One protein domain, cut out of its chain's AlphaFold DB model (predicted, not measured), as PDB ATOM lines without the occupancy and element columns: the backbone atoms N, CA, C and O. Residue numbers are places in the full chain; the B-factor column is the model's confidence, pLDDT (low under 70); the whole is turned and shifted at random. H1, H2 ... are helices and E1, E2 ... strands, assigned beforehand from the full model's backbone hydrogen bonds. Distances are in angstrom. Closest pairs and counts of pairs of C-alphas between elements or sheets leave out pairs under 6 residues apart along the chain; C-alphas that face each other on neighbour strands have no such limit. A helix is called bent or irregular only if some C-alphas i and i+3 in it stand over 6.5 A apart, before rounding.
ATOM      1  N   PRO A  12      36.561  -6.640  20.440       85.00
ATOM      2  CA  PRO A  12      36.727  -6.224  21.837       85.00
ATOM      3  C   PRO A  12      38.023  -5.449  22.114       85.00
ATOM      4  O   PRO A  12      38.057  -4.604  23.003       85.00
ATOM      5  N   GLU A  13      39.080  -5.713  21.345       86.94
ATOM      6  CA  GLU A  13      40.367  -5.022  21.446       86.94
ATOM      7  C   GLU A  13      40.410  -3.740  20.604       86.94
ATOM      8  O   GLU A  13      41.179  -2.825  20.905       86.94
ATOM      9  N   LEU A  14      39.588  -3.664  19.552       87.69
ATOM     10  CA  LEU A  14      39.459  -2.499  18.681       87.69
ATOM     11  C   LEU A  14      38.607  -1.396  19.318       87.69
ATOM     12  O   LEU A  14      39.000  -0.234  19.276       87.69
ATOM     13  N   CYS A  15      37.460  -1.737  19.915       88.75
ATOM     14  CA  CYS A  15      36.506  -0.757  20.443       88.75
ATOM     15  C   CYS A  15      37.122   0.305  21.370       88.75
ATOM     16  O   CYS A  15      36.873   1.482  21.124       88.75
ATOM     17  N   PRO A  16      37.942  -0.031  22.391       89.12
ATOM     18  CA  PRO A  16      38.542   0.982  23.264       89.12
ATOM     19  C   PRO A  16      39.598   1.855  22.565       89.12
ATOM     20  O   PRO A  16      40.010   2.865  23.127       89.12
ATOM     21  N   LYS A  17      40.051   1.483  21.358       90.56
ATOM     22  CA  LYS A  17      41.036   2.239  20.565       90.56
ATOM     23  C   LYS A  17      40.396   3.263  19.626       90.56
ATOM     24  O   LYS A  17      41.120   4.038  19.005       90.56
ATOM     25  N   LEU A  18      39.070   3.266  19.484       89.38
ATOM     26  CA  LEU A  18      38.372   4.242  18.648       89.38
ATOM     27  C   LEU A  18      38.509   5.641  19.258       89.38
ATOM     28  O   LEU A  18      38.368   5.808  20.464       89.38
ATOM     29  N   SER A  19      38.772   6.657  18.439       90.94
ATOM     30  CA  SER A  19      38.994   8.027  18.926       90.94
ATOM     31  C   SER A  19      37.729   8.699  19.464       90.94
ATOM     32  O   SER A  19      37.816   9.489  20.399       90.94
ATOM     33  N   GLN A  20      36.567   8.395  18.885       90.94
ATOM     34  CA  GLN A  20      35.291   9.007  19.248       90.94
ATOM     35  C   GLN A  20      34.563   8.159  20.289       90.94
ATOM     36  O   GLN A  20      34.379   6.952  20.105       90.94
ATOM     37  N   LYS A  21      34.086   8.795  21.358       90.44
ATOM     38  CA  LYS A  21      33.373   8.141  22.455       90.44
ATOM     39  C   LYS A  21      32.072   7.494  21.986       90.44
ATOM     40  O   LYS A  21      31.798   6.362  22.384       90.44
ATOM     41  N   TRP A  22      31.310   8.135  21.094       88.38
ATOM     42  CA  TRP A  22      30.115   7.515  20.504       88.38
ATOM     43  C   TRP A  22      30.459   6.213  19.768       88.38
ATOM     44  O   TRP A  22      29.720   5.237  19.880       88.38
ATOM     45  N   ALA A  23      31.601   6.167  19.072       89.00
ATOM     46  CA  ALA A  23      32.031   5.005  18.301       89.00
ATOM     47  C   ALA A  23      32.515   3.879  19.222       89.00
ATOM     48  O   ALA A  23      32.145   2.725  19.017       89.00
ATOM     49  N   GLN A  24      33.273   4.207  20.276       88.50
ATOM     50  CA  GLN A  24      33.658   3.249  21.324       88.50
ATOM     51  C   GLN A  24      32.423   2.578  21.943       88.50
ATOM     52  O   GLN A  24      32.385   1.360  22.121       88.50
ATOM     53  N   ILE A  25      31.404   3.382  22.252       85.50
ATOM     54  CA  ILE A  25      30.141   2.945  22.850       85.50
ATOM     55  C   ILE A  25      29.367   2.073  21.855       85.50
ATOM     56  O   ILE A  25      29.083   0.924  22.168       85.50
ATOM     57  N   ALA A  26      29.122   2.542  20.629       82.50
ATOM     58  CA  ALA A  26      28.425   1.764  19.601       82.50
ATOM     59  C   ALA A  26      29.132   0.436  19.254       82.50
ATOM     60  O   ALA A  26      28.473  -0.567  18.977       82.50
ATOM     61  N   CYS A  27      30.467   0.413  19.296       85.00
ATOM     62  CA  CYS A  27      31.285  -0.776  19.047       85.00
ATOM     63  C   CYS A  27      31.154  -1.822  20.168       85.00
ATOM     64  O   CYS A  27      31.098  -3.029  19.909       85.00
ATOM     65  N   ASN A  28      31.075  -1.379  21.425       80.50
ATOM     66  CA  ASN A  28      30.916  -2.269  22.566       80.50
ATOM     67  C   ASN A  28      29.487  -2.832  22.604       80.50
ATOM     68  O   ASN A  28      28.529  -2.115  22.873       80.50
ATOM     69  N   LYS A  29      29.336  -4.152  22.403       60.84
ATOM     70  CA  LYS A  29      28.039  -4.869  22.336       60.84
ATOM     71  C   LYS A  29      27.026  -4.524  23.448       60.84
ATOM     72  O   LYS A  29      25.833  -4.713  23.227       60.84
ATOM     73  N   GLY A  30      27.480  -4.058  24.616       56.69
ATOM     74  CA  GLY A  30      26.641  -3.674  25.760       56.69
ATOM     75  C   GLY A  30      26.052  -2.259  25.711       56.69
ATOM     76  O   GLY A  30      25.127  -1.973  26.455       56.69
ATOM     77  N   ALA A  31      26.519  -1.383  24.820       59.59
ATOM     78  CA  ALA A  31      26.043   0.000  24.708       59.59
ATOM     79  C   ALA A  31      24.944   0.187  23.640       59.59
ATOM     80  O   ALA A  31      24.628   1.289  23.186       59.59
ATOM     81  N   ARG A  32      24.348  -0.944  23.259       59.88
ATOM     82  CA  ARG A  32      23.310  -1.081  22.246       59.88
ATOM     83  C   ARG A  32      22.034  -0.307  22.576       59.88
ATOM     84  O   ARG A  32      21.388   0.152  21.647       59.88
ATOM     85  N   GLU A  33      21.689  -0.107  23.844       65.25
ATOM     86  CA  GLU A  33      20.420   0.546  24.202       65.25
ATOM     87  C   GLU A  33      20.368   2.022  23.789       65.25
ATOM     88  O   GLU A  33      19.370   2.459  23.219       65.25
ATOM     89  N   LEU A  34      21.460   2.775  23.974       70.94
ATOM     90  CA  LEU A  34      21.464   4.216  23.698       70.94
ATOM     91  C   LEU A  34      21.212   4.529  22.211       70.94
ATOM     92  O   LEU A  34      20.519   5.495  21.886       70.94
ATOM     93  N   PHE A  35      21.752   3.699  21.312       72.75
ATOM     94  CA  PHE A  35      21.678   3.911  19.863       72.75
ATOM     95  C   PHE A  35      20.589   3.084  19.171       72.75
ATOM     96  O   PHE A  35      19.898   3.635  18.320       72.75
ATOM     97  N   LEU A  36      20.376   1.807  19.527       65.44
ATOM     98  CA  LEU A  36      19.423   0.940  18.809       65.44
ATOM     99  C   LEU A  36      17.978   1.432  18.894       65.44
ATOM    100  O   LEU A  36      17.208   1.222  17.959       65.44
ATOM    101  N   HIS A  37      17.594   2.063  20.004       66.12
ATOM    102  CA  HIS A  37      16.231   2.570  20.161       66.12
ATOM    103  C   HIS A  37      15.997   3.887  19.415       66.12
ATOM    104  O   HIS A  37      14.862   4.190  19.050       66.12
ATOM    105  N   ASN A  38      17.065   4.640  19.143       66.75
ATOM    106  CA  ASN A  38      16.971   6.046  18.748       66.75
ATOM    107  C   ASN A  38      17.492   6.329  17.339       66.75
ATOM    108  O   ASN A  38      17.166   7.369  16.758       66.75
ATOM    109  N   LEU A  39      18.291   5.416  16.788       72.94
ATOM    110  CA  LEU A  39      18.979   5.569  15.519       72.94
ATOM    111  C   LEU A  39      18.800   4.289  14.696       72.94
ATOM    112  O   LEU A  39      19.380   3.247  14.999       72.94
ATOM    113  N   ARG A  40      17.971   4.368  13.655       76.06
ATOM    114  CA  ARG A  40      17.901   3.312  12.639       76.06
ATOM    115  C   ARG A  40      19.100   3.399  11.710       76.06
ATOM    116  O   ARG A  40      19.714   4.459  11.606       76.06
ATOM    117  N   ASP A  41      19.371   2.306  11.008       83.06
ATOM    118  CA  ASP A  41      20.364   2.292   9.941       83.06
ATOM    119  C   ASP A  41      20.048   3.394   8.925       83.06
ATOM    120  O   ASP A  41      18.931   3.510   8.411       83.06
ATOM    121  N   PHE A  42      21.048   4.228   8.669       89.50
ATOM    122  CA  PHE A  42      20.958   5.363   7.769       89.50
ATOM    123  C   PHE A  42      22.285   5.540   7.039       89.50
ATOM    124  O   PHE A  42      23.349   5.136   7.511       89.50
ATOM    125  N   TYR A  43      22.206   6.184   5.887       90.00
ATOM    126  CA  TYR A  43      23.334   6.555   5.057       90.00
ATOM    127  C   TYR A  43      23.524   8.061   5.128       90.00
ATOM    128  O   TYR A  43      22.555   8.822   5.095       90.00
ATOM    129  N   LEU A  44      24.782   8.486   5.188       91.56
ATOM    130  CA  LEU A  44      25.174   9.863   4.928       91.56
ATOM    131  C   LEU A  44      25.796   9.932   3.547       91.56
ATOM    132  O   LEU A  44      26.781   9.250   3.273       91.56
ATOM    133  N   VAL A  45      25.220  10.765   2.692       90.75
ATOM    134  CA  VAL A  45      25.686  10.947   1.321       90.75
ATOM    135  C   VAL A  45      25.825  12.425   1.010       90.75
ATOM    136  O   VAL A  45      25.030  13.253   1.459       90.75
ATOM    137  N   GLU A  46      26.840  12.767   0.223       89.62
ATOM    138  CA  GLU A  46      26.868  14.075  -0.418       89.62
ATOM    139  C   GLU A  46      25.763  14.112  -1.483       89.62
ATOM    140  O   GLU A  46      25.609  13.171  -2.260       89.62
ATOM    141  N   GLU A  47      25.003  15.201  -1.536       84.00
ATOM    142  CA  GLU A  47      23.820  15.383  -2.384       84.00
ATOM    143  C   GLU A  47      24.122  15.121  -3.865       84.00
ATOM    144  O   GLU A  47      23.296  14.561  -4.576       84.00
ATOM    145  N   LYS A  48      25.337  15.441  -4.324       83.38
ATOM    146  CA  LYS A  48      25.769  15.200  -5.710       83.38
ATOM    147  C   LYS A  48      26.095  13.732  -6.027       83.38
ATOM    148  O   LYS A  48      26.271  13.398  -7.192       83.38
ATOM    149  N   TYR A  49      26.222  12.879  -5.010       80.62
ATOM    150  CA  TYR A  49      26.587  11.463  -5.132       80.62
ATOM    151  C   TYR A  49      25.469  10.516  -4.687       80.62
ATOM    152  O   TYR A  49      25.712   9.315  -4.558       80.62
ATOM    153  N   SER A  50      24.249  11.017  -4.463       74.31
ATOM    154  CA  SER A  50      23.129  10.182  -4.010       74.31
ATOM    155  C   SER A  50      22.850   8.998  -4.944       74.31
ATOM    156  O   SER A  50      22.485   7.934  -4.466       74.31
ATOM    157  N   ASP A  51      23.102   9.136  -6.245       71.25
ATOM    158  CA  ASP A  51      22.869   8.078  -7.246       71.25
ATOM    159  C   ASP A  51      23.880   6.940  -7.207       71.25
ATOM    160  O   ASP A  51      23.595   5.827  -7.631       71.25
ATOM    161  N   LEU A  52      25.099   7.230  -6.756       65.69
ATOM    162  CA  LEU A  52      26.207   6.283  -6.849       65.69
ATOM    163  C   LEU A  52      26.282   5.372  -5.627       65.69
ATOM    164  O   LEU A  52      26.864   4.292  -5.698       65.69
ATOM    165  N   LEU A  53      25.745   5.830  -4.495       67.75
ATOM    166  CA  LEU A  53      26.004   5.230  -3.187       67.75
ATOM    167  C   LEU A  53      24.806   4.482  -2.601       67.75
ATOM    168  O   LEU A  53      24.982   3.747  -1.633       67.75
ATOM    169  N   LEU A  54      23.605   4.680  -3.146       72.50
ATOM    170  CA  LEU A  54      22.372   4.296  -2.461       72.50
ATOM    171  C   LEU A  54      21.716   3.003  -2.979       72.50
ATOM    172  O   LEU A  54      20.998   2.364  -2.212       72.50
ATOM    173  N   GLY A  55      22.039   2.550  -4.193       71.31
ATOM    174  CA  GLY A  55      21.646   1.240  -4.725       71.31
ATOM    175  C   GLY A  55      20.135   0.946  -4.730       71.31
ATOM    176  O   GLY A  55      19.283   1.790  -4.452       71.31
ATOM    177  N   GLY A  56      19.782  -0.301  -5.051       67.81
ATOM    178  CA  GLY A  56      18.390  -0.759  -5.071       67.81
ATOM    179  C   GLY A  56      17.907  -1.261  -3.707       67.81
ATOM    180  O   GLY A  56      18.588  -2.045  -3.047       67.81
ATOM    181  N   ILE A  57      16.685  -0.887  -3.316       70.38
ATOM    182  CA  ILE A  57      15.990  -1.470  -2.159       70.38
ATOM    183  C   ILE A  57      15.003  -2.533  -2.642       70.38
ATOM    184  O   ILE A  57      14.190  -2.287  -3.536       70.38
ATOM    185  N   GLN A  58      15.009  -3.704  -2.001       65.50
ATOM    186  CA  GLN A  58      14.052  -4.767  -2.301       65.50
ATOM    187  C   GLN A  58      12.608  -4.267  -2.133       65.50
ATOM    188  O   GLN A  58      12.209  -3.794  -1.072       65.50
ATOM    189  N   GLY A  59      11.817  -4.382  -3.197       64.25
ATOM    190  CA  GLY A  59      10.443  -3.891  -3.232       64.25
ATOM    191  C   GLY A  59      10.277  -2.546  -3.934       64.25
ATOM    192  O   GLY A  59       9.143  -2.217  -4.249       64.25
ATOM    193  N   TYR A  60      11.342  -1.810  -4.260       66.69
ATOM    194  CA  TYR A  60      11.285  -0.673  -5.184       66.69
ATOM    195  C   TYR A  60      11.747  -1.096  -6.583       66.69
ATOM    196  O   TYR A  60      12.654  -1.911  -6.730       66.69
ATOM    197  N   LYS A  61      11.094  -0.562  -7.624       72.12
ATOM    198  CA  LYS A  61      11.508  -0.730  -9.035       72.12
ATOM    199  C   LYS A  61      12.434   0.398  -9.518       72.12
ATOM    200  O   LYS A  61      12.829   0.398 -10.677       72.12
ATOM    201  N   GLU A  62      12.711   1.359  -8.645       75.00
ATOM    202  CA  GLU A  62      13.477   2.585  -8.883       75.00
ATOM    203  C   GLU A  62      14.696   2.572  -7.946       75.00
ATOM    204  O   GLU A  62      14.619   2.000  -6.853       75.00
ATOM    205  N   ASP A  63      15.808   3.169  -8.381       83.25
ATOM    206  CA  ASP A  63      17.007   3.316  -7.554       83.25
ATOM    207  C   ASP A  63      16.754   4.306  -6.406       83.25
ATOM    208  O   ASP A  63      16.015   5.287  -6.550       83.25
ATOM    209  N   LEU A  64      17.360   4.055  -5.246       83.94
ATOM    210  CA  LEU A  64      17.208   4.912  -4.077       83.94
ATOM    211  C   LEU A  64      17.697   6.345  -4.348       83.94
ATOM    212  O   LEU A  64      17.086   7.297  -3.858       83.94
ATOM    213  N   GLY A  65      18.746   6.520  -5.156       85.44
ATOM    214  CA  GLY A  65      19.260   7.839  -5.524       85.44
ATOM    215  C   GLY A  65      18.256   8.684  -6.311       85.44
ATOM    216  O   GLY A  65      18.029   9.850  -5.973       85.44
ATOM    217  N   ASP A  66      17.580   8.076  -7.289       86.88
ATOM    218  CA  ASP A  66      16.555   8.745  -8.101       86.88
ATOM    219  C   ASP A  66      15.346   9.162  -7.257       86.88
ATOM    220  O   ASP A  66      14.845  10.285  -7.381       86.88
ATOM    221  N   ILE A  67      14.937   8.305  -6.316       87.88
ATOM    222  CA  ILE A  67      13.871   8.615  -5.360       87.88
ATOM    223  C   ILE A  67      14.250   9.822  -4.497       87.88
ATOM    224  O   ILE A  67      13.430  10.723  -4.309       87.88
ATOM    225  N   VAL A  68      15.478   9.863  -3.974       89.50
ATOM    226  CA  VAL A  68      15.945  10.946  -3.097       89.50
ATOM    227  C   VAL A  68      16.037  12.277  -3.846       89.50
ATOM    228  O   VAL A  68      15.623  13.301  -3.304       89.50
ATOM    229  N   LYS A  69      16.485  12.287  -5.107       88.06
ATOM    230  CA  LYS A  69      16.572  13.510  -5.929       88.06
ATOM    231  C   LYS A  69      15.244  14.232  -6.112       88.06
ATOM    232  O   LYS A  69      15.204  15.461  -6.150       88.06
ATOM    233  N   ARG A  70      14.157  13.478  -6.278       88.50
ATOM    234  CA  ARG A  70      12.816  14.042  -6.487       88.50
ATOM    235  C   ARG A  70      12.101  14.397  -5.184       88.50
ATOM    236  O   ARG A  70      11.000  14.946  -5.230       88.50
ATOM    237  N   MET A  71      12.685  14.085  -4.027       90.94
ATOM    238  CA  MET A  71      12.110  14.480  -2.746       90.94
ATOM    239  C   MET A  71      12.285  15.986  -2.507       90.94
ATOM    240  O   MET A  71      13.366  16.530  -2.725       90.94
ATOM    241  N   PRO A  72      11.262  16.672  -1.971       91.56
ATOM    242  CA  PRO A  72      11.385  18.062  -1.549       91.56
ATOM    243  C   PRO A  72      12.151  18.144  -0.216       91.56
ATOM    244  O   PRO A  72      11.564  18.320   0.853       91.56
ATOM    245  N   LEU A  73      13.473  17.966  -0.265       91.94
ATOM    246  CA  LEU A  73      14.316  17.942   0.927       91.94
ATOM    247  C   LEU A  73      14.438  19.331   1.557       91.94
ATOM    248  O   LEU A  73      14.755  20.321   0.899       91.94
ATOM    249  N   THR A  74      14.262  19.388   2.875       92.69
ATOM    250  CA  THR A  74      14.502  20.595   3.673       92.69
ATOM    251  C   THR A  74      15.432  20.281   4.834       92.69
ATOM    252  O   THR A  74      15.638  19.120   5.186       92.69
ATOM    253  N   THR A  75      15.973  21.321   5.468       91.81
ATOM    254  CA  THR A  75      16.771  21.165   6.690       91.81
ATOM    255  C   THR A  75      15.934  20.991   7.951       91.81
ATOM    256  O   THR A  75      16.487  20.673   8.999       91.81
ATOM    257  N   LYS A  76      14.607  21.178   7.878       89.25
ATOM    258  CA  LYS A  76      13.714  21.211   9.048       89.25
ATOM    259  C   LYS A  76      12.950  19.912   9.248       89.25
ATOM    260  O   LYS A  76      12.934  19.390  10.361       89.25
ATOM    261  N   THR A  77      12.380  19.365   8.183       91.56
ATOM    262  CA  THR A  77      11.533  18.169   8.243       91.56
ATOM    263  C   THR A  77      12.024  17.111   7.262       91.56
ATOM    264  O   THR A  77      12.386  17.470   6.135       91.56
ATOM    265  N   PRO A  78      12.032  15.827   7.660       94.19
ATOM    266  CA  PRO A  78      12.353  14.748   6.739       94.19
ATOM    267  C   PRO A  78      11.270  14.619   5.662       94.19
ATOM    268  O   PRO A  78      10.080  14.773   5.940       94.19
ATOM    269  N   ALA A  79      11.688  14.342   4.430       94.25
ATOM    270  CA  ALA A  79      10.795  13.912   3.364       94.25
ATOM    271  C   ALA A  79      10.551  12.402   3.473       94.25
ATOM    272  O   ALA A  79      11.374  11.674   4.033       94.25
ATOM    273  N   LEU A  80       9.427  11.930   2.936       92.00
ATOM    274  CA  LEU A  80       9.037  10.524   2.967       92.00
ATOM    275  C   LEU A  80       8.404  10.135   1.629       92.00
ATOM    276  O   LEU A  80       7.508  10.821   1.141       92.00
ATOM    277  N   VAL A  81       8.834   9.006   1.073       89.75
ATOM    278  CA  VAL A  81       8.191   8.339  -0.062       89.75
ATOM    279  C   VAL A  81       7.976   6.885   0.322       89.75
ATOM    280  O   VAL A  81       8.908   6.214   0.751       89.75
ATOM    281  N   CYS A  82       6.750   6.396   0.181       85.94
ATOM    282  CA  CYS A  82       6.408   5.004   0.444       85.94
ATOM    283  C   CYS A  82       6.024   4.308  -0.857       85.94
ATOM    284  O   CYS A  82       5.264   4.862  -1.652       85.94
ATOM    285  N   ASN A  83       6.482   3.071  -1.042       75.69
ATOM    286  CA  ASN A  83       5.957   2.219  -2.091       75.69
ATOM    287  C   ASN A  83       4.656   1.583  -1.597       75.69
ATOM    288  O   ASN A  83       4.667   0.532  -0.962       75.69
ATOM    289  N   SER A  84       3.533   2.253  -1.839       65.06
ATOM    290  CA  SER A  84       2.208   1.665  -1.667       65.06
ATOM    291  C   SER A  84       1.704   1.192  -3.025       65.06
ATOM    292  O   SER A  84       1.443   2.016  -3.903       65.06
ATOM    293  N   THR A  85       1.549  -0.119  -3.211       59.69
ATOM    294  CA  THR A  85       0.854  -0.642  -4.391       59.69
ATOM    295  C   THR A  85      -0.663  -0.599  -4.172       59.69
ATOM    296  O   THR A  85      -1.118  -0.773  -3.037       59.69
ATOM    297  N   PRO A  86      -1.470  -0.422  -5.236       56.94
ATOM    298  CA  PRO A  86      -2.933  -0.492  -5.141       56.94
ATOM    299  C   PRO A  86      -3.444  -1.818  -4.555       56.94
ATOM    300  O   PRO A  86      -4.508  -1.861  -3.951       56.94
ATOM    301  N   GLU A  87      -2.673  -2.896  -4.720       58.56
ATOM    302  CA  GLU A  87      -3.009  -4.253  -4.277       58.56
ATOM    303  C   GLU A  87      -2.737  -4.491  -2.782       58.56
ATOM    304  O   GLU A  87      -3.338  -5.384  -2.185       58.56
ATOM    305  N   LYS A  88      -1.835  -3.714  -2.164       55.97
ATOM    306  CA  LYS A  88      -1.519  -3.780  -0.727       55.97
ATOM    307  C   LYS A  88      -1.222  -2.386  -0.160       55.97
ATOM    308  O   LYS A  88      -0.078  -2.100   0.213       55.97
ATOM    309  N   PRO A  89      -2.233  -1.509  -0.060       54.31
ATOM    310  CA  PRO A  89      -2.071  -0.232   0.619       54.31
ATOM    311  C   PRO A  89      -1.679  -0.500   2.080       54.31
ATOM    312  O   PRO A  89      -2.422  -1.129   2.827       54.31
ATOM    313  N   GLY A  90      -0.476  -0.076   2.468       54.28
ATOM    314  CA  GLY A  90       0.027  -0.194   3.841       54.28
ATOM    315  C   GLY A  90       1.070  -1.288   4.102       54.28
ATOM    316  O   GLY A  90       1.592  -1.358   5.212       54.28
ATOM    317  N   TYR A  91       1.432  -2.101   3.103       57.72
ATOM    318  CA  TYR A  91       2.560  -3.035   3.207       57.72
ATOM    319  C   TYR A  91       3.691  -2.593   2.282       57.72
ATOM    320  O   TYR A  91       3.554  -2.642   1.063       57.72
ATOM    321  N   GLY A  92       4.819  -2.176   2.856       72.75
ATOM    322  CA  GLY A  92       5.979  -1.772   2.069       72.75
ATOM    323  C   GLY A  92       7.046  -1.056   2.885       72.75
ATOM    324  O   GLY A  92       6.834  -0.682   4.041       72.75
ATOM    325  N   LEU A  93       8.204  -0.879   2.256       83.44
ATOM    326  CA  LEU A  93       9.263  -0.020   2.764       83.44
ATOM    327  C   LEU A  93       8.970   1.424   2.352       83.44
ATOM    328  O   LEU A  93       8.512   1.688   1.239       83.44
ATOM    329  N   CYS A  94       9.261   2.361   3.237       87.25
ATOM    330  CA  CYS A  94       9.323   3.779   2.947       87.25
ATOM    331  C   CYS A  94      10.772   4.238   3.008       87.25
ATOM    332  O   CYS A  94      11.571   3.753   3.809       87.25
ATOM    333  N   ILE A  95      11.092   5.194   2.156       90.31
ATOM    334  CA  ILE A  95      12.365   5.886   2.139       90.31
ATOM    335  C   ILE A  95      12.124   7.250   2.746       90.31
ATOM    336  O   ILE A  95      11.210   7.969   2.331       90.31
ATOM    337  N   SER A  96      12.955   7.610   3.712       93.31
ATOM    338  CA  SER A  96      12.989   8.954   4.248       93.31
ATOM    339  C   SER A  96      14.358   9.573   4.042       93.31
ATOM    340  O   SER A  96      15.380   8.886   4.061       93.31
ATOM    341  N   ALA A  97      14.364  10.878   3.794       94.12
ATOM    342  CA  ALA A  97      15.589  11.625   3.599       94.12
ATOM    343  C   ALA A  97      15.492  13.026   4.196       94.12
ATOM    344  O   ALA A  97      14.419  13.633   4.267       94.12
ATOM    345  N   LEU A  98      16.635  13.552   4.621       95.69
ATOM    346  CA  LEU A  98      16.743  14.844   5.276       95.69
ATOM    347  C   LEU A  98      18.024  15.559   4.860       95.69
ATOM    348  O   LEU A  98      19.111  14.991   4.935       95.69
ATOM    349  N   LYS A  99      17.909  16.843   4.515       95.12
ATOM    350  CA  LYS A  99      19.078  17.694   4.282       95.12
ATOM    351  C   LYS A  99      19.662  18.128   5.625       95.12
ATOM    352  O   LYS A  99      18.955  18.678   6.464       95.12
ATOM    353  N   LEU A 100      20.953  17.897   5.832       93.12
ATOM    354  CA  LEU A 100      21.650  18.247   7.075       93.12
ATOM    355  C   LEU A 100      22.424  19.573   6.974       93.12
ATOM    356  O   LEU A 100      22.828  20.122   7.993       93.12
ATOM    357  N   GLY A 101      22.575  20.115   5.762       86.88
ATOM    358  CA  GLY A 101      23.419  21.281   5.467       86.88
ATOM    359  C   GLY A 101      24.713  20.869   4.759       86.88
ATOM    360  O   GLY A 101      24.988  19.681   4.647       86.88
ATOM    361  N   ASN A 102      25.480  21.832   4.229       84.81
ATOM    362  CA  ASN A 102      26.761  21.591   3.535       84.81
ATOM    363  C   ASN A 102      26.713  20.478   2.465       84.81
ATOM    364  O   ASN A 102      27.628  19.668   2.367       84.81
ATOM    365  N   ASN A 103      25.628  20.427   1.683       88.56
ATOM    366  CA  ASN A 103      25.365  19.387   0.677       88.56
ATOM    367  C   ASN A 103      25.333  17.952   1.234       88.56
ATOM    368  O   ASN A 103      25.515  17.009   0.476       88.56
ATOM    369  N   LEU A 104      25.098  17.764   2.533       92.81
ATOM    370  CA  LEU A 104      24.955  16.452   3.155       92.81
ATOM    371  C   LEU A 104      23.476  16.078   3.288       92.81
ATOM    372  O   LEU A 104      22.654  16.870   3.770       92.81
ATOM    373  N   VAL A 105      23.147  14.852   2.897       94.12
ATOM    374  CA  VAL A 105      21.816  14.259   3.013       94.12
ATOM    375  C   VAL A 105      21.915  12.985   3.841       94.12
ATOM    376  O   VAL A 105      22.777  12.140   3.604       94.12
ATOM    377  N   ALA A 106      21.022  12.851   4.816       94.50
ATOM    378  CA  ALA A 106      20.774  11.590   5.497       94.50
ATOM    379  C   ALA A 106      19.633  10.853   4.802       94.50
ATOM    380  O   ALA A 106      18.604  11.468   4.525       94.50
ATOM    381  N   VAL A 107      19.800   9.556   4.559       92.62
ATOM    382  CA  VAL A 107      18.796   8.692   3.925       92.62
ATOM    383  C   VAL A 107      18.627   7.432   4.758       92.62
ATOM    384  O   VAL A 107      19.614   6.804   5.125       92.62
ATOM    385  N   TRP A 108      17.394   7.043   5.058       91.56
ATOM    386  CA  TRP A 108      17.108   5.810   5.787       91.56
ATOM    387  C   TRP A 108      15.847   5.137   5.267       91.56
ATOM    388  O   TRP A 108      14.968   5.759   4.663       91.56
ATOM    389  N   VAL A 109      15.777   3.832   5.504       87.75
ATOM    390  CA  VAL A 109      14.686   2.972   5.053       87.75
ATOM    391  C   VAL A 109      13.934   2.477   6.275       87.75
ATOM    392  O   VAL A 109      14.530   2.048   7.261       87.75
ATOM    393  N   LEU A 110      12.611   2.542   6.224       87.12
ATOM    394  CA  LEU A 110      11.744   2.169   7.331       87.12
ATOM    395  C   LEU A 110      10.544   1.366   6.833       87.12
ATOM    396  O   LEU A 110      10.154   1.466   5.672       87.12
ATOM    397  N   GLY A 111       9.947   0.557   7.704       83.25
ATOM    398  CA  GLY A 111       8.664  -0.071   7.401       83.25
ATOM    399  C   GLY A 111       7.537   0.962   7.416       83.25
ATOM    400  O   GLY A 111       7.624   1.974   8.108       83.25
ATOM    401  N   HIS A 112       6.448   0.695   6.696       80.06
ATOM    402  CA  HIS A 112       5.274   1.573   6.687       80.06
ATOM    403  C   HIS A 112       4.701   1.852   8.093       80.06
ATOM    404  O   HIS A 112       4.293   2.970   8.386       80.06
ATOM    405  N   SER A 113       4.736   0.875   9.007       77.12
ATOM    406  CA  SER A 113       4.297   1.056  10.404       77.12
ATOM    407  C   SER A 113       5.121   2.090  11.181       77.12
ATOM    408  O   SER A 113       4.632   2.675  12.145       77.12
ATOM    409  N   ASP A 114       6.356   2.337  10.749       78.00
ATOM    410  CA  ASP A 114       7.295   3.255  11.389       78.00
ATOM    411  C   ASP A 114       7.284   4.648  10.740       78.00
ATOM    412  O   ASP A 114       8.041   5.526  11.145       78.00
ATOM    413  N   SER A 115       6.433   4.872   9.729       81.06
ATOM    414  CA  SER A 115       6.425   6.102   8.930       81.06
ATOM    415  C   SER A 115       5.516   7.200   9.483       81.06
ATOM    416  O   SER A 115       5.129   8.118   8.757       81.06
ATOM    417  N   ASN A 116       5.139   7.107  10.760       86.69
ATOM    418  CA  ASN A 116       4.389   8.170  11.413       86.69
ATOM    419  C   ASN A 116       5.286   9.400  11.642       86.69
ATOM    420  O   ASN A 116       6.504   9.300  11.800       86.69
ATOM    421  N   LYS A 117       4.665  10.582  11.660       86.81
ATOM    422  CA  LYS A 117       5.377  11.864  11.702       86.81
ATOM    423  C   LYS A 117       6.292  12.005  12.925       86.81
ATOM    424  O   LYS A 117       7.423  12.448  12.771       86.81
ATOM    425  N   ALA A 118       5.821  11.612  14.108       87.19
ATOM    426  CA  ALA A 118       6.579  11.760  15.350       87.19
ATOM    427  C   ALA A 118       7.855  10.903  15.345       87.19
ATOM    428  O   ALA A 118       8.933  11.398  15.666       87.19
ATOM    429  N   ALA A 119       7.757   9.647  14.899       84.50
ATOM    430  CA  ALA A 119       8.908   8.756  14.775       84.50
ATOM    431  C   ALA A 119       9.946   9.290  13.773       84.50
ATOM    432  O   ALA A 119      11.145   9.266  14.051       84.50
ATOM    433  N   LEU A 120       9.493   9.822  12.632       88.88
ATOM    434  CA  LEU A 120      10.371  10.425  11.625       88.88
ATOM    435  C   LEU A 120      11.072  11.684  12.141       88.88
ATOM    436  O   LEU A 120      12.272  11.854  11.928       88.88
ATOM    437  N   GLU A 121      10.346  12.567  12.827       90.25
ATOM    438  CA  GLU A 121      10.918  13.776  13.427       90.25
ATOM    439  C   GLU A 121      11.938  13.433  14.514       90.25
ATOM    440  O   GLU A 121      13.001  14.059  14.576       90.25
ATOM    441  N   GLN A 122      11.667  12.403  15.317       88.06
ATOM    442  CA  GLN A 122      12.598  11.943  16.337       88.06
ATOM    443  C   GLN A 122      13.867  11.339  15.721       88.06
ATOM    444  O   GLN A 122      14.968  11.712  16.116       88.06
ATOM    445  N   GLN A 123      13.749  10.491  14.694       88.75
ATOM    446  CA  GLN A 123      14.915   9.969  13.966       88.75
ATOM    447  C   GLN A 123      15.733  11.094  13.325       88.75
ATOM    448  O   GLN A 123      16.954  11.135  13.469       88.75
ATOM    449  N   ALA A 124      15.068  12.056  12.683       92.19
ATOM    450  CA  ALA A 124      15.710  13.236  12.113       92.19
ATOM    451  C   ALA A 124      16.482  14.042  13.171       92.19
ATOM    452  O   ALA A 124      17.602  14.489  12.916       92.19
ATOM    453  N   LYS A 125      15.905  14.220  14.367       92.19
ATOM    454  CA  LYS A 125      16.554  14.893  15.499       92.19
ATOM    455  C   LYS A 125      17.802  14.135  15.951       92.19
ATOM    456  O   LYS A 125      18.853  14.756  16.108       92.19
ATOM    457  N   THR A 126      17.710  12.817  16.103       91.25
ATOM    458  CA  THR A 126      18.843  11.984  16.514       91.25
ATOM    459  C   THR A 126      19.970  11.999  15.481       91.25
ATOM    460  O   THR A 126      21.126  12.209  15.842       91.25
ATOM    461  N   ILE A 127      19.649  11.847  14.191       92.56
ATOM    462  CA  ILE A 127      20.640  11.879  13.106       92.56
ATOM    463  C   ILE A 127      21.355  13.235  13.070       92.56
ATOM    464  O   ILE A 127      22.582  13.280  12.999       92.56
ATOM    465  N   ARG A 128      20.615  14.350  13.176       93.31
ATOM    466  CA  ARG A 128      21.224  15.689  13.255       93.31
ATOM    467  C   ARG A 128      22.178  15.807  14.434       93.31
ATOM    468  O   ARG A 128      23.276  16.317  14.254       93.31
ATOM    469  N   ALA A 129      21.776  15.334  15.611       93.00
ATOM    470  CA  ALA A 129      22.618  15.384  16.799       93.00
ATOM    471  C   ALA A 129      23.891  14.549  16.631       93.00
ATOM    472  O   ALA A 129      24.970  15.014  16.984       93.00
ATOM    473  N   LEU A 130      23.799  13.358  16.034       92.00
ATOM    474  CA  LEU A 130      24.974  12.535  15.758       92.00
ATOM    475  C   LEU A 130      25.943  13.237  14.803       92.00
ATOM    476  O   LEU A 130      27.143  13.263  15.055       92.00
ATOM    477  N   VAL A 131      25.433  13.871  13.748       92.38
ATOM    478  CA  VAL A 131      26.273  14.612  12.799       92.38
ATOM    479  C   VAL A 131      26.873  15.865  13.435       92.38
ATOM    480  O   VAL A 131      28.053  16.142  13.248       92.38
ATOM    481  N   GLN A 132      26.086  16.601  14.218       93.56
ATOM    482  CA  GLN A 132      26.506  17.857  14.837       93.56
ATOM    483  C   GLN A 132      27.473  17.660  16.008       93.56
ATOM    484  O   GLN A 132      28.361  18.485  16.196       93.56
ATOM    485  N   PHE A 133      27.289  16.615  16.813       94.56
ATOM    486  CA  PHE A 133      28.024  16.427  18.066       94.56
ATOM    487  C   PHE A 133      28.948  15.209  18.051       94.56
ATOM    488  O   PHE A 133      29.964  15.215  18.738       94.56
ATOM    489  N   GLY A 134      28.624  14.169  17.278       91.44
ATOM    490  CA  GLY A 134      29.432  12.951  17.179       91.44
ATOM    491  C   GLY A 134      30.458  12.982  16.045       91.44
ATOM    492  O   GLY A 134      31.590  12.542  16.235       91.44
ATOM    493  N   PHE A 135      30.083  13.495  14.869       89.94
ATOM    494  CA  PHE A 135      30.965  13.564  13.688       89.94
ATOM    495  C   PHE A 135      31.651  14.926  13.513       89.94
ATOM    496  O   PHE A 135      32.342  15.146  12.518       89.94
ATOM    497  N   ALA A 136      31.469  15.845  14.462       86.81
ATOM    498  CA  ALA A 136      32.191  17.108  14.470       86.81
ATOM    499  C   ALA A 136      33.697  16.897  14.674       86.81
ATOM    500  O   ALA A 136      34.131  15.911  15.267       86.81
ATOM    501  N   GLU A 137      34.492  17.878  14.235       87.38
ATOM    502  CA  GLU A 137      35.947  17.907  14.449       87.38
ATOM    503  C   GLU A 137      36.308  17.746  15.934       87.38
ATOM    504  O   GLU A 137      37.251  17.038  16.286       87.38
ATOM    505  N   LYS A 138      35.505  18.361  16.807       91.88
ATOM    506  CA  LYS A 138      35.538  18.142  18.247       91.88
ATOM    507  C   LYS A 138      34.225  17.512  18.690       91.88
ATOM    508  O   LYS A 138      33.183  18.161  18.645       91.88
ATOM    509  N   GLU A 139      34.304  16.266  19.138       94.25
ATOM    510  CA  GLU A 139      33.159  15.544  19.686       94.25
ATOM    511  C   GLU A 139      32.615  16.238  20.950       94.25
ATOM    512  O   GLU A 139      33.373  16.593  21.857       94.25
ATOM    513  N   ASP A 140      31.290  16.363  21.027       95.88
ATOM    514  CA  ASP A 140      30.543  16.707  22.240       95.88
ATOM    515  C   ASP A 140      29.594  15.557  22.601       95.88
ATOM    516  O   ASP A 140      28.389  15.564  22.331       95.88
ATOM    517  N   PHE A 141      30.162  14.516  23.204       92.00
ATOM    518  CA  PHE A 141      29.400  13.318  23.536       92.00
ATOM    519  C   PHE A 141      28.277  13.592  24.551       92.00
ATOM    520  O   PHE A 141      27.233  12.951  24.486       92.00
ATOM    521  N   ALA A 142      28.460  14.550  25.465       91.88
ATOM    522  CA  ALA A 142      27.445  14.882  26.463       91.88
ATOM    523  C   ALA A 142      26.202  15.509  25.809       91.88
ATOM    524  O   ALA A 142      25.074  15.142  26.147       91.88
ATOM    525  N   ALA A 143      26.393  16.404  24.834       93.75
ATOM    526  CA  ALA A 143      25.289  16.965  24.058       93.75
ATOM    527  C   ALA A 143      24.578  15.898  23.208       93.75
ATOM    528  O   ALA A 143      23.347  15.879  23.147       93.75
ATOM    529  N   LEU A 144      25.336  14.982  22.594       92.00
ATOM    530  CA  LEU A 144      24.772  13.852  21.851       92.00
ATOM    531  C   LEU A 144      23.906  12.959  22.752       92.00
ATOM    532  O   LEU A 144      22.754  12.667  22.426       92.00
ATOM    533  N   GLU A 145      24.445  12.561  23.901       89.38
ATOM    534  CA  GLU A 145      23.767  11.715  24.879       89.38
ATOM    535  C   GLU A 145      22.473  12.364  25.398       89.38
ATOM    536  O   GLU A 145      21.435  11.703  25.468       89.38
ATOM    537  N   ALA A 146      22.484  13.673  25.663       90.19
ATOM    538  CA  ALA A 146      21.288  14.405  26.076       90.19
ATOM    539  C   ALA A 146      20.163  14.352  25.026       90.19
ATOM    540  O   ALA A 146      18.984  14.316  25.381       90.19
ATOM    541  N   VAL A 147      20.490  14.335  23.730       90.25
ATOM    542  CA  VAL A 147      19.476  14.186  22.674       90.25
ATOM    543  C   VAL A 147      18.950  12.753  22.606       90.25
ATOM    544  O   VAL A 147      17.743  12.572  22.440       90.25
ATOM    545  N   LEU A 148      19.830  11.760  22.760       84.69
ATOM    546  CA  LEU A 148      19.485  10.337  22.696       84.69
ATOM    547  C   LEU A 148      18.566   9.905  23.849       84.69
ATOM    548  O   LEU A 148      17.589   9.207  23.607       84.69
ATOM    549  N   HIS A 149      18.798  10.375  25.079       81.62
ATOM    550  CA  HIS A 149      17.921  10.054  26.222       81.62
ATOM    551  C   HIS A 149      16.540  10.715  26.133       81.62
ATOM    552  O   HIS A 149      15.537  10.128  26.531       81.62
ATOM    553  N   ASN A 150      16.457  11.920  25.563       68.94
ATOM    554  CA  ASN A 150      15.195  12.653  25.394       68.94
ATOM    555  C   ASN A 150      14.317  12.131  24.243       68.94
ATOM    556  O   ASN A 150      13.304  12.745  23.924       68.94
ATOM    557  N   ALA A 151      14.708  11.040  23.589       58.25
ATOM    558  CA  ALA A 151      13.927  10.387  22.546       58.25
ATOM    559  C   ALA A 151      12.791   9.491  23.086       58.25
ATOM    560  O   ALA A 151      11.993   8.983  22.300       58.25
TER     561      ALA A 151
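Overview. This is residues 12 to 151 of the 153 residues of an uncharacterized protein of Chroococcidiopsis sp. CCALA 051 (UniProt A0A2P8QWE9). A strongly twisted sheet of four strands has the long helix H6 slantwise over one face and the short helical hairpin H4 and H5 over the other. H7 folds back along H6 on the side away from the sheet, and H1, H2 and H3 lie toward one end of the longest axis, with H1 outermost. The 140 printed residues run H1 H2 H3 E1 H4 H5 E2 E3 E4 H6 H7; the sheet's order is E1 E4 E3 E2, all antiparallel, and the class is mixed, helices and strands. The whole is compact, with a radius of gyration of the C-alphas of 16.0 A, yet elongated, spanning 49 by 29 by 29 A.

Along the chain. The strands are E1, residues 42 to 46, 13.3 A; E4, 104 to 111, 23.6 A; E3, 93 to 101, 25.7 A; and E2, 79 to 82. The helices are H6, residues 117 to 134, 24.7 A; H7, 141 to 151, 15.8 A; H4, 47 to 53; H5, 64 to 69; H3, 32 to 36; H2, 21 to 27; and H1, 12 to 17. H4 is irregular, with C-alphas 48 and 51 7.8 A apart; H1 is only just irregular, with C-alphas 13 and 16 6.53 A apart. C-alpha 12 is at (36.727, -6.224, 21.837), C-alpha 151 at (13.927, 10.387, 22.546).

Arrangement. E2 E3 E4 form a meander, each strand the antiparallel neighbour of the one before. N 96 and O 108 are 2.9 A apart between E3 and E4, N 79 and O 97 2.8 A between E3 and E2, and N 43 and O 107 2.8 A between E1 and E4, each within hydrogen-bond range. With helices on both faces of the sheet there are three layers: H6 at a height of 9.6 A over the sheet, and on the opposite face H4 at 6.7 A and H5 at 9.0 A. H4 and H5, a hairpin, touch at C-alphas Asp 51 and Gly 65, 4.0 A. H6 and H7, a hairpin, touch at a shallow tilt of 7 degrees, closest at C-alphas Phe 133 and Leu 144, 5.6 A. H3 touches H7 at C-alphas Leu 34 and Leu 148, 6.5 A. H2 and H3 only just touch, only at the corner, with 3 pairs of C-alphas within 8 A, the closest those of Ala 26 and Arg 32, 6.4 A. H1 and H2, a hairpin, touch at C-alphas Cys 15 and Gln 24, 5.0 A. Every O i to N i+4 pair is within hydrogen-bond range in H2, H3, H5 and H6, but 6 of 7 in H7, 1 of 3 in H4 and 0 of 2 in H1; of O i to N i+3 pairs, 1 of 4 is within range in H4 and 1 of 3 in H1.

Size, cuts and confidence. The C-alphas farthest apart, Glu 13 and Pro 86, are 51.0 A apart. The printed part has no cut and no long link. Its mean pLDDT is 82.9; residues under 70 include 29 to 33 and 84 to 91.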